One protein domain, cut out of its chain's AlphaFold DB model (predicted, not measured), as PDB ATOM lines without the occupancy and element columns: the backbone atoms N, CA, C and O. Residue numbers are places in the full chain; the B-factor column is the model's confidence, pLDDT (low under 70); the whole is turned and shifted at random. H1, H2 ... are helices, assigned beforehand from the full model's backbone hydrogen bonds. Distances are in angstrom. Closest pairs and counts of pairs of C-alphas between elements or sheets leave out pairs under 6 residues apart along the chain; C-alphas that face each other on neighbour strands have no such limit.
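AT A GLANCE: This is residues 28 to 115 of the 117 residues of an uncharacterized protein of Planctomycetes bacterium (UniProt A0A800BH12). This is an open, drawn-out loop of chain with a helical cluster at one end and a small helical head at the other: the last part of a long helix H1, the short H2 and the last helix H6 come together in the cluster, and H3 and H4 make the head. Residues 62 to 67 lead out to the head and residues 89 to 99, which hold H5, lead back, both standing free, while residues 28 to 42 of H1 stick out beyond the cluster as an arm. The printed part has 88 residues with six named helices, H1 to H6 in order along the chain, and no named strand; its class is all helix. The whole is extended, with a radius of gyration of the C-alphas of 21.4 A and spans of 68 by 30 by 19 A.

HOW THE PARTS SIT: H1, residues 28 to 52, stands free over residues 28 to 42. H2, residues 55 to 61, is close to H1 but not clearly touching: the closest C-alphas, those of Phe 51 and Val 57, are 6.9 A apart, and the lines are about perpendicular, at 82 degrees. H3, residues 70 to 73, touches H4, residues 79 to 87, with the closest C-alphas, of His 72 and Ser 81, 5.1 A apart. H5, residues 92 to 96, touches no helix. H6, residues 102 to 114, touches H2 at a steep tilt of 46 degrees, opposite ways; the closest C-alphas, of Val 57 and Leu 105, are 6.4 A apart. H6 touches H1 with residues 108 to 113 alone, against residues 44 to 51 of H1 alone, at a steep tilt of 38 degrees, opposite ways; the closest C-alphas, of Arg 47 and His 112, are 5.8 A apart. H3 and H6 are apart, and so are H4 and H6. Every O i to N i+4 pair is within hydrogen-bond range in H2, H4, H5 and H6; in H1 20 of 21 are, and H3 is too short for such a pair.

IN THESE COORDINATES: H1 begins at C-alpha 28 (102.244, 62.772, 140.247) and is 36.2 A long from first to last C-alpha. H2 measures 9.9 A and H3 5.1 A. H4 measures 12.5 A and ends at C-alpha 87 (46.514, 102.350, 135.200). H5 measures 6.0 A. H6 measures 18.3 A and ends at C-alpha 114 (90.655, 87.845, 146.150).

THE WHOLE: The two C-alphas farthest apart, those of Ala 28 and Thr 87, are 68.5 A apart. The printed part has no cut. No link is long; the link from H2 to H3, with 8 residues, is short, and the others are tight. The mean pLDDT of the printed part is 93.5, and no printed residue is under 70.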
ATOM      1  N   ALA A  28     102.449  62.006 139.022       98.69
ATOM      2  CA  ALA A  28     102.244  62.772 140.247       98.69
ATOM      3  C   ALA A  28     101.517  64.094 139.953       98.69
ATOM      4  O   ALA A  28     100.577  64.444 140.674       98.69
ATOM      5  N   GLY A  29     101.890  64.774 138.865       98.69
ATOM      6  CA  GLY A  29     101.221  65.971 138.358       98.69
ATOM      7  C   GLY A  29      99.756  65.730 137.980       98.69
ATOM      8  O   GLY A  29      98.897  66.552 138.298       98.69
ATOM      9  N   VAL A  30      99.412  64.562 137.419       98.69
ATOM     10  CA  VAL A  30      98.005  64.176 137.163       98.69
ATOM     11  C   VAL A  30      97.195  64.103 138.463       98.69
ATOM     12  O   VAL A  30      96.061  64.591 138.533       98.69
ATOM     13  N   TRP A  31      97.768  63.535 139.526       98.56
ATOM     14  CA  TRP A  31      97.102  63.483 140.829       98.56
ATOM     15  C   TRP A  31      97.008  64.858 141.507       98.56
ATOM     16  O   TRP A  31      96.002  65.140 142.165       98.56
ATOM     17  N   GLU A  32      98.018  65.719 141.344       98.69
ATOM     18  CA  GLU A  32      97.961  67.120 141.784       98.69
ATOM     19  C   GLU A  32      96.873  67.898 141.040       98.69
ATOM     20  O   GLU A  32      96.094  68.608 141.673       98.69
ATOM     21  N   PHE A  33      96.731  67.699 139.729       98.56
ATOM     22  CA  PHE A  33      95.661  68.286 138.926       98.56
ATOM     23  C   PHE A  33      94.271  67.911 139.465       98.56
ATOM     24  O   PHE A  33      93.454  68.795 139.739       98.56
ATOM     25  N   ALA A  34      94.020  66.620 139.708       98.38
ATOM     26  CA  ALA A  34      92.738  66.158 140.243       98.38
ATOM     27  C   ALA A  34      92.433  66.772 141.627       98.38
ATOM     28  O   ALA A  34      91.309  67.217 141.890       98.38
ATOM     29  N   ARG A  35      93.442  66.856 142.510       98.56
ATOM     30  CA  ARG A  35      93.331  67.570 143.797       98.56
ATOM     31  C   ARG A  35      93.060  69.060 143.597       98.56
ATOM     32  O   ARG A  35      92.222  69.622 144.306       98.56
ATOM     33  N   GLY A  36      93.736  69.681 142.636       98.62
ATOM     34  CA  GLY A  36      93.612  71.086 142.269       98.62
ATOM     35  C   GLY A  36      92.187  71.462 141.875       98.62
ATOM     36  O   GLY A  36      91.656  72.431 142.413       98.62
ATOM     37  N   CYS A  37      91.523  70.659 141.039       98.44
ATOM     38  CA  CYS A  37      90.119  70.865 140.668       98.44
ATOM     39  C   CYS A  37      89.203  70.965 141.901       98.44
ATOM     40  O   CYS A  37      88.492  71.958 142.088       98.44
ATOM     41  N   MET A  38      89.272  69.969 142.790       97.94
ATOM     42  CA  MET A  38      88.471  69.942 144.017       97.94
ATOM     43  C   MET A  38      88.837  71.078 144.977       97.94
ATOM     44  O   MET A  38      87.958  71.654 145.622       97.94
ATOM     45  N   ARG A  39      90.128  71.406 145.097       98.44
ATOM     46  CA  ARG A  39      90.612  72.473 145.979       98.44
ATOM     47  C   ARG A  39      90.107  73.836 145.518       98.44
ATOM     48  O   ARG A  39      89.563  74.573 146.336       98.44
ATOM     49  N   THR A  40      90.236  74.144 144.230       97.62
ATOM     50  CA  THR A  40      89.745  75.397 143.641       97.62
ATOM     51  C   THR A  40      88.244  75.539 143.843       97.62
ATOM     52  O   THR A  40      87.794  76.584 144.308       97.62
ATOM     53  N   TYR A  41      87.474  74.474 143.597       96.50
ATOM     54  CA  TYR A  41      86.037  74.486 143.869       96.50
ATOM     55  C   TYR A  41      85.732  74.840 145.329       96.50
ATOM     56  O   TYR A  41      84.965  75.762 145.591       96.50
ATOM     57  N   LYS A  42      86.363  74.153 146.290       96.19
ATOM     58  CA  LYS A  42      86.123  74.387 147.723       96.19
ATOM     59  C   LYS A  42      86.484  75.812 148.149       96.19
ATOM     60  O   LYS A  42      85.731  76.412 148.910       96.19
ATOM     61  N   LEU A  43      87.586  76.357 147.629       96.62
ATOM     62  CA  LEU A  43      88.014  77.733 147.891       96.62
ATOM     63  C   LEU A  43      87.005  78.763 147.373       96.62
ATOM     64  O   LEU A  43      86.719  79.737 148.067       96.62
ATOM     65  N   LEU A  44      86.473  78.560 146.166       94.94
ATOM     66  CA  LEU A  44      85.457  79.442 145.588       94.94
ATOM     67  C   LEU A  44      84.109  79.294 146.301       94.94
ATOM     68  O   LEU A  44      83.445  80.294 146.546       94.94
ATOM     69  N   ALA A  45      83.730  78.076 146.691       92.88
ATOM     70  CA  ALA A  45      82.514  77.815 147.459       92.88
ATOM     71  C   ALA A  45      82.540  78.504 148.834       92.88
ATOM     72  O   ALA A  45      81.545  79.080 149.263       92.88
ATOM     73  N   GLU A  46      83.683  78.478 149.521       94.19
ATOM     74  CA  GLU A  46      83.888  79.208 150.775       94.19
ATOM     75  C   GLU A  46      83.710  80.721 150.591       94.19
ATOM     76  O   GLU A  46      82.935  81.337 151.321       94.19
ATOM     77  N   ARG A  47      84.351  81.300 149.568       94.00
ATOM     78  CA  ARG A  47      84.245  82.732 149.237       94.00
ATOM     79  C   ARG A  47      82.824  83.137 148.859       94.00
ATOM     80  O   ARG A  47      82.352  84.177 149.298       94.00
ATOM     81  N   ALA A  48      82.123  82.310 148.084       92.19
ATOM     82  CA  ALA A  48      80.731  82.554 147.712       92.19
ATOM     83  C   ALA A  48      79.813  82.593 148.945       92.19
ATOM     84  O   ALA A  48      78.985  83.490 149.064       92.19
ATOM     85  N   ARG A  49      80.004  81.675 149.903       91.31
ATOM     86  CA  ARG A  49      79.258  81.694 151.170       91.31
ATOM     87  C   ARG A  49      79.581  82.924 152.020       91.31
ATOM     88  O   ARG A  49      78.669  83.495 152.610       91.31
ATOM     89  N   ALA A  50      80.844  83.348 152.073       93.44
ATOM     90  CA  ALA A  50      81.244  84.569 152.777       93.44
ATOM     91  C   ALA A  50      80.644  85.833 152.135       93.44
ATOM     92  O   ALA A  50      80.192  86.732 152.846       93.44
ATOM     93  N   PHE A  51      80.581  85.879 150.801       93.94
ATOM     94  CA  PHE A  51      79.906  86.934 150.048       93.94
ATOM     95  C   PHE A  51      78.406  86.984 150.369       93.94
ATOM     96  O   PHE A  51      77.912  88.037 150.765       93.94
ATOM     97  N   ASP A  52      77.702  85.851 150.301       91.69
ATOM     98  CA  ASP A  52      76.263  85.765 150.600       91.69
ATOM     99  C   ASP A  52      75.926  86.101 152.069       91.69
ATOM    100  O   ASP A  52      74.841  86.609 152.371       91.69
ATOM    101  N   ALA A  53      76.849  85.827 152.997       92.19
ATOM    102  CA  ALA A  53      76.703  86.145 154.418       92.19
ATOM    103  C   ALA A  53      77.045  87.606 154.766       92.19
ATOM    104  O   ALA A  53      76.804  88.037 155.896       92.19
ATOM    105  N   ASN A  54      77.622  88.375 153.839       95.00
ATOM    106  CA  ASN A  54      78.011  89.756 154.098       95.00
ATOM    107  C   ASN A  54      76.768  90.659 154.184       95.00
ATOM    108  O   ASN A  54      75.986  90.758 153.240       95.00
ATOM    109  N   THR A  55      76.608  91.367 155.304       95.50
ATOM    110  CA  THR A  55      75.449  92.238 155.549       95.50
ATOM    111  C   THR A  55      75.309  93.346 154.504       95.50
ATOM    112  O   THR A  55      74.198  93.618 154.065       95.50
ATOM    113  N   GLU A  56      76.410  93.935 154.024       96.06
ATOM    114  CA  GLU A  56      76.355  94.963 152.976       96.06
ATOM    115  C   GLU A  56      75.880  94.373 151.638       96.06
ATOM    116  O   GLU A  56      75.131  95.020 150.906       96.06
ATOM    117  N   VAL A  57      76.259  93.126 151.333       94.94
ATOM    118  CA  VAL A  57      75.739  92.399 150.164       94.94
ATOM    119  C   VAL A  57      74.236  92.186 150.318       94.94
ATOM    120  O   VAL A  57      73.484  92.561 149.420       94.94
ATOM    121  N   GLN A  58      73.792  91.662 151.464       93.75
ATOM    122  CA  GLN A  58      72.377  91.423 151.764       93.75
ATOM    123  C   GLN A  58      71.532  92.699 151.670       93.75
ATOM    124  O   GLN A  58      70.437  92.666 151.116       93.75
ATOM    125  N   GLU A  59      72.050  93.831 152.147       93.81
ATOM    126  CA  GLU A  59      71.393  95.136 152.034       93.81
ATOM    127  C   GLU A  59      71.238  95.600 150.583       93.81
ATOM    128  O   GLU A  59      70.198  96.153 150.226       93.81
ATOM    129  N   ILE A  60      72.261  95.407 149.741       94.12
ATOM    130  CA  ILE A  60      72.212  95.841 148.339       94.12
ATOM    131  C   ILE A  60      71.249  94.966 147.526       94.12
ATOM    132  O   ILE A  60      70.519  95.494 146.687       94.12
ATOM    133  N   ILE A  61      71.236  93.651 147.766       91.31
ATOM    134  CA  ILE A  61      70.391  92.706 147.015       91.31
ATOM    135  C   ILE A  61      68.981  92.550 147.594       91.31
ATOM    136  O   ILE A  61      68.167  91.827 147.015       91.31
ATOM    137  N   ALA A  62      68.688  93.183 148.732       90.06
ATOM    138  CA  ALA A  62      67.387  93.100 149.376       90.06
ATOM    139  C   ALA A  62      66.270  93.464 148.388       90.06
ATOM    140  O   ALA A  62      66.308  94.500 147.715       90.06
ATOM    141  N   THR A  63      65.258  92.600 148.309       80.62
ATOM    142  CA  THR A  63      64.101  92.832 147.447       80.62
ATOM    143  C   THR A  63      63.420  94.139 147.833       80.62
ATOM    144  O   THR A  63      63.133  94.398 149.001       80.62
ATOM    145  N   VAL A  64      63.138  94.961 146.828       81.50
ATOM    146  CA  VAL A  64      62.318  96.154 147.004       81.50
ATOM    147  C   VAL A  64      60.867  95.705 147.000       81.50
ATOM    148  O   VAL A  64      60.341  95.375 145.942       81.50
ATOM    149  N   ALA A  65      60.252  95.678 148.177       83.06
ATOM    150  CA  ALA A  65      58.816  95.490 148.297       83.06
ATOM    151  C   ALA A  65      58.095  96.816 148.029       83.06
ATOM    152  O   ALA A  65      58.505  97.872 148.523       83.06
ATOM    153  N   ASP A  66      57.008  96.754 147.275       84.50
ATOM    154  CA  ASP A  66      56.094  97.861 147.049       84.50
ATOM    155  C   ASP A  66      54.655  97.368 147.204       84.50
ATOM    156  O   ASP A  66      54.121  96.630 146.375       84.50
ATOM    157  N   ALA A  67      54.001  97.827 148.271       85.38
ATOM    158  CA  ALA A  67      52.631  97.446 148.602       85.38
ATOM    159  C   ALA A  67      51.606  97.788 147.499       85.38
ATOM    160  O   ALA A  67      50.497  97.254 147.516       85.38
ATOM    161  N   THR A  68      51.965  98.652 146.546       85.38
ATOM    162  CA  THR A  68      51.141  99.028 145.392       85.38
ATOM    163  C   THR A  68      51.222  97.994 144.270       85.38
ATOM    164  O   THR A  68      50.212  97.709 143.631       85.38
ATOM    165  N   PHE A  69      52.407  97.428 144.010       86.38
ATOM    166  CA  PHE A  69      52.636  96.502 142.891       86.38
ATOM    167  C   PHE A  69      52.596  95.036 143.329       86.38
ATOM    168  O   PHE A  69      52.034  94.196 142.621       86.38
ATOM    169  N   ASP A  70      53.167  94.725 144.492       89.44
ATOM    170  CA  ASP A  70      53.433  93.355 144.933       89.44
ATOM    171  C   ASP A  70      52.183  92.466 144.978       89.44
ATOM    172  O   ASP A  70      52.266  91.331 144.494       89.44
ATOM    173  N   PRO A  71      51.003  92.924 145.455       90.38
ATOM    174  CA  PRO A  71      49.796  92.094 145.448       90.38
ATOM    175  C   PRO A  71      49.351  91.674 144.040       90.38
ATOM    176  O   PRO A  71      48.761  90.608 143.865       90.38
ATOM    177  N   HIS A  72      49.638  92.497 143.026       90.00
ATOM    178  CA  HIS A  72      49.273  92.227 141.636       90.00
ATOM    179  C   HIS A  72      50.290  91.338 140.909       90.00
ATOM    180  O   HIS A  72      49.910  90.670 139.949       90.00
ATOM    181  N   LEU A  73      51.550  91.328 141.358       89.38
ATOM    182  CA  LEU A  73      52.647  90.557 140.761       89.38
ATOM    183  C   LEU A  73      52.868  89.194 141.433       89.38
ATOM    184  O   LEU A  73      53.354  88.268 140.788       89.38
ATOM    185  N   SER A  74      52.503  89.058 142.711       88.19
ATOM    186  CA  SER A  74      52.730  87.834 143.498       88.19
ATOM    187  C   SER A  74      51.638  86.773 143.313       88.19
ATOM    188  O   SER A  74      51.814  85.622 143.709       88.19
ATOM    189  N   ALA A  75      50.493  87.151 142.740       87.19
ATOM    190  CA  ALA A  75      49.373  86.256 142.470       87.19
ATOM    191  C   ALA A  75      49.419  85.712 141.028       87.19
ATOM    192  O   ALA A  75      50.006  86.346 140.147       87.19
ATOM    193  N   PRO A  76      48.760  84.570 140.740       93.75
ATOM    194  CA  PRO A  76      48.535  84.139 139.367       93.75
ATOM    195  C   PRO A  76      47.891  85.244 138.531       93.75
ATOM    196  O   PRO A  76      47.122  86.068 139.034       93.75
ATOM    197  N   TYR A  77      48.175  85.227 137.231       94.38
ATOM    198  CA  TYR A  77      47.647  86.214 136.301       94.38
ATOM    199  C   TYR A  77      46.122  86.363 136.418       94.38
ATOM    200  O   TYR A  77      45.373  85.386 136.370       94.38
ATOM    201  N   SER A  78      45.664  87.614 136.480       96.00
ATOM    202  CA  SER A  78      44.258  87.969 136.329       96.00
ATOM    203  C   SER A  78      44.122  89.226 135.473       96.00
ATOM    204  O   SER A  78      44.982  90.112 135.499       96.00
ATOM    205  N   ARG A  79      43.014  89.332 134.728       96.06
ATOM    206  CA  ARG A  79      42.714  90.539 133.942       96.06
ATOM    207  C   ARG A  79      42.619  91.779 134.838       96.06
ATOM    208  O   ARG A  79      43.124  92.826 134.458       96.06
ATOM    209  N   ALA A  80      42.039  91.631 136.028       93.75
ATOM    210  CA  ALA A  80      41.907  92.714 136.998       93.75
ATOM    211  C   ALA A  80      43.275  93.225 137.484       93.75
ATOM    212  O   ALA A  80      43.505  94.429 137.487       93.75
ATOM    213  N   SER A  81      44.211  92.327 137.822       94.50
ATOM    214  CA  SER A  81      45.582  92.713 138.191       94.50
ATOM    215  C   SER A  81      46.300  93.412 137.035       94.50
ATOM    216  O   SER A  81      46.976  94.412 137.249       94.50
ATOM    217  N   ALA A  82      46.126  92.927 135.803       94.00
ATOM    218  CA  ALA A  82      46.722  93.555 134.626       94.00
ATOM    219  C   ALA A  82      46.163  94.968 134.362       94.00
ATOM    220  O   ALA A  82      46.925  95.880 134.050       94.00
ATOM    221  N   GLU A  83      44.850  95.171 134.508       94.19
ATOM    222  CA  GLU A  83      44.212  96.491 134.390       94.19
ATOM    223  C   GLU A  83      44.633  97.446 135.513       94.19
ATOM    224  O   GLU A  83      44.928  98.614 135.241       94.19
ATOM    225  N   ALA A  84      44.738  96.950 136.749       91.31
ATOM    226  CA  ALA A  84      45.244  97.724 137.877       91.31
ATOM    227  C   ALA A  84      46.681  98.196 137.607       91.31
ATOM    228  O   ALA A  84      46.939  99.395 137.612       91.31
ATOM    229  N   LEU A  85      47.586  97.285 137.233       91.75
ATOM    230  CA  LEU A  85      48.976  97.620 136.905       91.75
ATOM    231  C   LEU A  85      49.090  98.613 135.741       91.75
ATOM    232  O   LEU A  85      49.928  99.511 135.773       91.75
ATOM    233  N   ARG A  86      48.239  98.482 134.718       91.31
ATOM    234  CA  ARG A  86      48.261  99.354 133.534       91.31
ATOM    235  C   ARG A  86      47.869 100.799 133.840       91.31
ATOM    236  O   ARG A  86      48.294 101.699 133.119       91.31
ATOM    237  N   THR A  87      47.030 101.018 134.849       90.12
ATOM    238  CA  THR A  87      46.514 102.350 135.200       90.12
ATOM    239  C   THR A  87      47.280 103.013 136.344       90.12
ATOM    240  O   THR A  87      47.004 104.171 136.660       90.12
ATOM    241  N   LEU A  88      48.268 102.330 136.933       87.88
ATOM    242  CA  LEU A  88      49.084 102.891 138.005       87.88
ATOM    243  C   LEU A  88      49.903 104.103 137.528       87.88
ATOM    244  O   LEU A  88      50.557 104.046 136.480       87.88
ATOM    245  N   PRO A  89      49.927 105.200 138.306       88.50
ATOM    246  CA  PRO A  89      50.760 106.355 138.009       88.50
ATOM    247  C   PRO A  89      52.222 106.055 138.376       88.50
ATOM    248  O   PRO A  89      52.656 106.282 139.502       88.50
ATOM    249  N   ILE A  90      52.991 105.532 137.420       88.38
ATOM    250  CA  ILE A  90      54.416 105.224 137.605       88.38
ATOM    251  C   ILE A  90      55.267 106.453 137.258       88.38
ATOM    252  O   ILE A  90      55.333 106.866 136.098       88.38
ATOM    253  N   ASP A  91      55.981 107.013 138.241       90.94
ATOM    254  CA  ASP A  91      56.967 108.072 137.994       90.94
ATOM    255  C   ASP A  91      58.301 107.486 137.508       90.94
ATOM    256  O   ASP A  91      59.239 107.225 138.267       90.94
ATOM    257  N   ILE A  92      58.395 107.316 136.192       91.50
ATOM    258  CA  ILE A  92      59.591 106.799 135.519       91.50
ATOM    259  C   ILE A  92      60.814 107.696 135.777       91.50
ATOM    260  O   ILE A  92      61.930 107.192 135.895       91.50
ATOM    261  N   LYS A  93      60.635 109.021 135.887       95.25
ATOM    262  CA  LYS A  93      61.757 109.954 136.090       95.25
ATOM    263  C   LYS A  93      62.327 109.839 137.498       95.25
ATOM    264  O   LYS A  93      63.540 109.959 137.656       95.25
ATOM    265  N   ALA A  94      61.483 109.627 138.505       92.31
ATOM    266  CA  ALA A  94      61.937 109.353 139.863       92.31
ATOM    267  C   ALA A  94      62.664 108.004 139.943       92.31
ATOM    268  O   ALA A  94      63.774 107.946 140.473       92.31
ATOM    269  N   ILE A  95      62.094 106.949 139.346       90.44
ATOM    270  CA  ILE A  95      62.704 105.611 139.319       90.44
ATOM    271  C   ILE A  95      64.082 105.652 138.649       90.44
ATOM    272  O   ILE A  95      65.047 105.138 139.206       90.44
ATOM    273  N   ALA A  96      64.205 106.323 137.500       93.25
ATOM    274  CA  ALA A  96      65.458 106.404 136.748       93.25
ATOM    275  C   ALA A  96      66.601 107.112 137.502       93.25
ATOM    276  O   ALA A  96      67.765 106.936 137.154       93.25
ATOM    277  N   LYS A  97      66.296 107.918 138.527       95.44
ATOM    278  CA  LYS A  97      67.307 108.591 139.359       95.44
ATOM    279  C   LYS A  97      67.826 107.717 140.499       95.44
ATOM    280  O   LYS A  97      68.814 108.082 141.136       95.44
ATOM    281  N   ARG A  98      67.162 106.601 140.800       91.44
ATOM    282  CA  ARG A  98      67.545 105.722 141.903       91.44
ATOM    283  C   ARG A  98      68.820 104.957 141.545       91.44
ATOM    284  O   ARG A  98      68.832 104.149 140.623       91.44
ATOM    285  N   GLY A  99      69.881 105.166 142.320       93.31
ATOM    286  CA  GLY A  99      71.092 104.351 142.237       93.31
ATOM    287  C   GLY A  99      70.886 102.971 142.865       93.31
ATOM    288  O   GLY A  99      70.367 102.870 143.975       93.31
ATOM    289  N   LEU A 100      71.318 101.915 142.173       92.44
ATOM    290  CA  LEU A 100      71.182 100.521 142.632       92.44
ATOM    291  C   LEU A 100      72.422  99.983 143.368       92.44
ATOM    292  O   LEU A 100      72.397  98.872 143.875       92.44
ATOM    293  N   ARG A 101      73.506 100.772 143.446       96.38
ATOM    294  CA  ARG A 101      74.778 100.409 144.111       96.38
ATOM    295  C   ARG A 101      75.475  99.161 143.536       96.38
ATOM    296  O   ARG A 101      76.305  98.567 144.215       96.38
ATOM    297  N   TYR A 102      75.209  98.784 142.286       94.94
ATOM    298  CA  TYR A 102      75.782  97.566 141.697       94.94
ATOM    299  C   TYR A 102      77.300  97.604 141.500       94.94
ATOM    300  O   TYR A 102      77.937  96.585 141.713       94.94
ATOM    301  N   GLU A 103      77.904  98.766 141.245       98.06
ATOM    302  CA  GLU A 103      79.374  98.897 141.265       98.06
ATOM    303  C   GLU A 103      79.963  98.557 142.646       98.06
ATOM    304  O   GLU A 103      81.015  97.936 142.762       98.06
ATOM    305  N   ARG A 104      79.259  98.919 143.729       97.56
ATOM    306  CA  ARG A 104      79.682  98.550 145.086       97.56
ATOM    307  C   ARG A 104      79.535  97.048 145.317       97.56
ATOM    308  O   ARG A 104      80.414  96.450 145.929       97.56
ATOM    309  N   LEU A 105      78.442  96.456 144.835       96.94
ATOM    310  CA  LEU A 105      78.214  95.013 144.901       96.94
ATOM    311  C   LEU A 105      79.301  94.232 144.150       96.94
ATOM    312  O   LEU A 105      79.816  93.250 144.679       96.94
ATOM    313  N   ASP A 106      79.673  94.695 142.959       97.00
ATOM    314  CA  ASP A 106      80.742  94.110 142.149       97.00
ATOM    315  C   ASP A 106      82.090  94.172 142.877       97.00
ATOM    316  O   ASP A 106      82.759  93.155 143.057       97.00
ATOM    317  N   GLN A 107      82.441  95.331 143.432       98.25
ATOM    318  CA  GLN A 107      83.691  95.463 144.173       98.25
ATOM    319  C   GLN A 107      83.730  94.569 145.426       98.25
ATOM    320  O   GLN A 107      84.769  93.978 145.723       98.25
ATOM    321  N   LEU A 108      82.606  94.427 146.142       97.31
ATOM    322  CA  LEU A 108      82.493  93.488 147.266       97.31
ATOM    323  C   LEU A 108      82.739  92.048 146.814       97.31
ATOM    324  O   LEU A 108      83.426  91.301 147.508       97.31
ATOM    325  N   MET A 109      82.211  91.668 145.648       95.75
ATOM    326  CA  MET A 109      82.467  90.366 145.044       95.75
ATOM    327  C   MET A 109      83.980  90.193 144.845       95.75
ATOM    328  O   MET A 109      84.585  89.293 145.429       95.75
ATOM    329  N   VAL A 110      84.620  91.096 144.100       97.75
ATOM    330  CA  VAL A 110      86.060  91.015 143.813       97.75
ATOM    331  C   VAL A 110      86.890  90.901 145.099       97.75
ATOM    332  O   VAL A 110      87.767  90.041 145.179       97.75
ATOM    333  N   GLU A 111      86.586  91.700 146.127       97.94
ATOM    334  CA  GLU A 111      87.264  91.639 147.431       97.94
ATOM    335  C   GLU A 111      87.158  90.247 148.084       97.94
ATOM    336  O   GLU A 111      88.171  89.714 148.546       97.94
ATOM    337  N   HIS A 112      85.975  89.623 148.068       96.50
ATOM    338  CA  HIS A 112      85.767  88.260 148.582       96.50
ATOM    339  C   HIS A 112      86.508  87.202 147.757       96.50
ATOM    340  O   HIS A 112      87.162  86.327 148.324       96.50
ATOM    341  N   ILE A 113      86.467  87.269 146.418       96.00
ATOM    342  CA  ILE A 113      87.195  86.299 145.578       96.00
ATOM    343  C   ILE A 113      88.703  86.377 145.834       96.00
ATOM    344  O   ILE A 113      89.370  85.343 145.965       96.00
ATOM    345  N   MET A 114      89.230  87.594 145.954       97.50
ATOM    346  CA  MET A 114      90.655  87.845 146.150       97.50
ATOM    347  C   MET A 114      91.119  87.611 147.596       97.50
ATOM    348  O   MET A 114      92.321  87.629 147.850       97.50
ATOM    349  N   GLY A 115      90.204  87.342 148.537       94.69
ATOM    350  CA  GLY A 115      90.527  87.105 149.947       94.69
ATOM    351  C   GLY A 115      90.971  88.364 150.695       94.69
ATOM    352  O   GLY A 115      91.738  88.276 151.649       94.69
TER     353      GLY A 115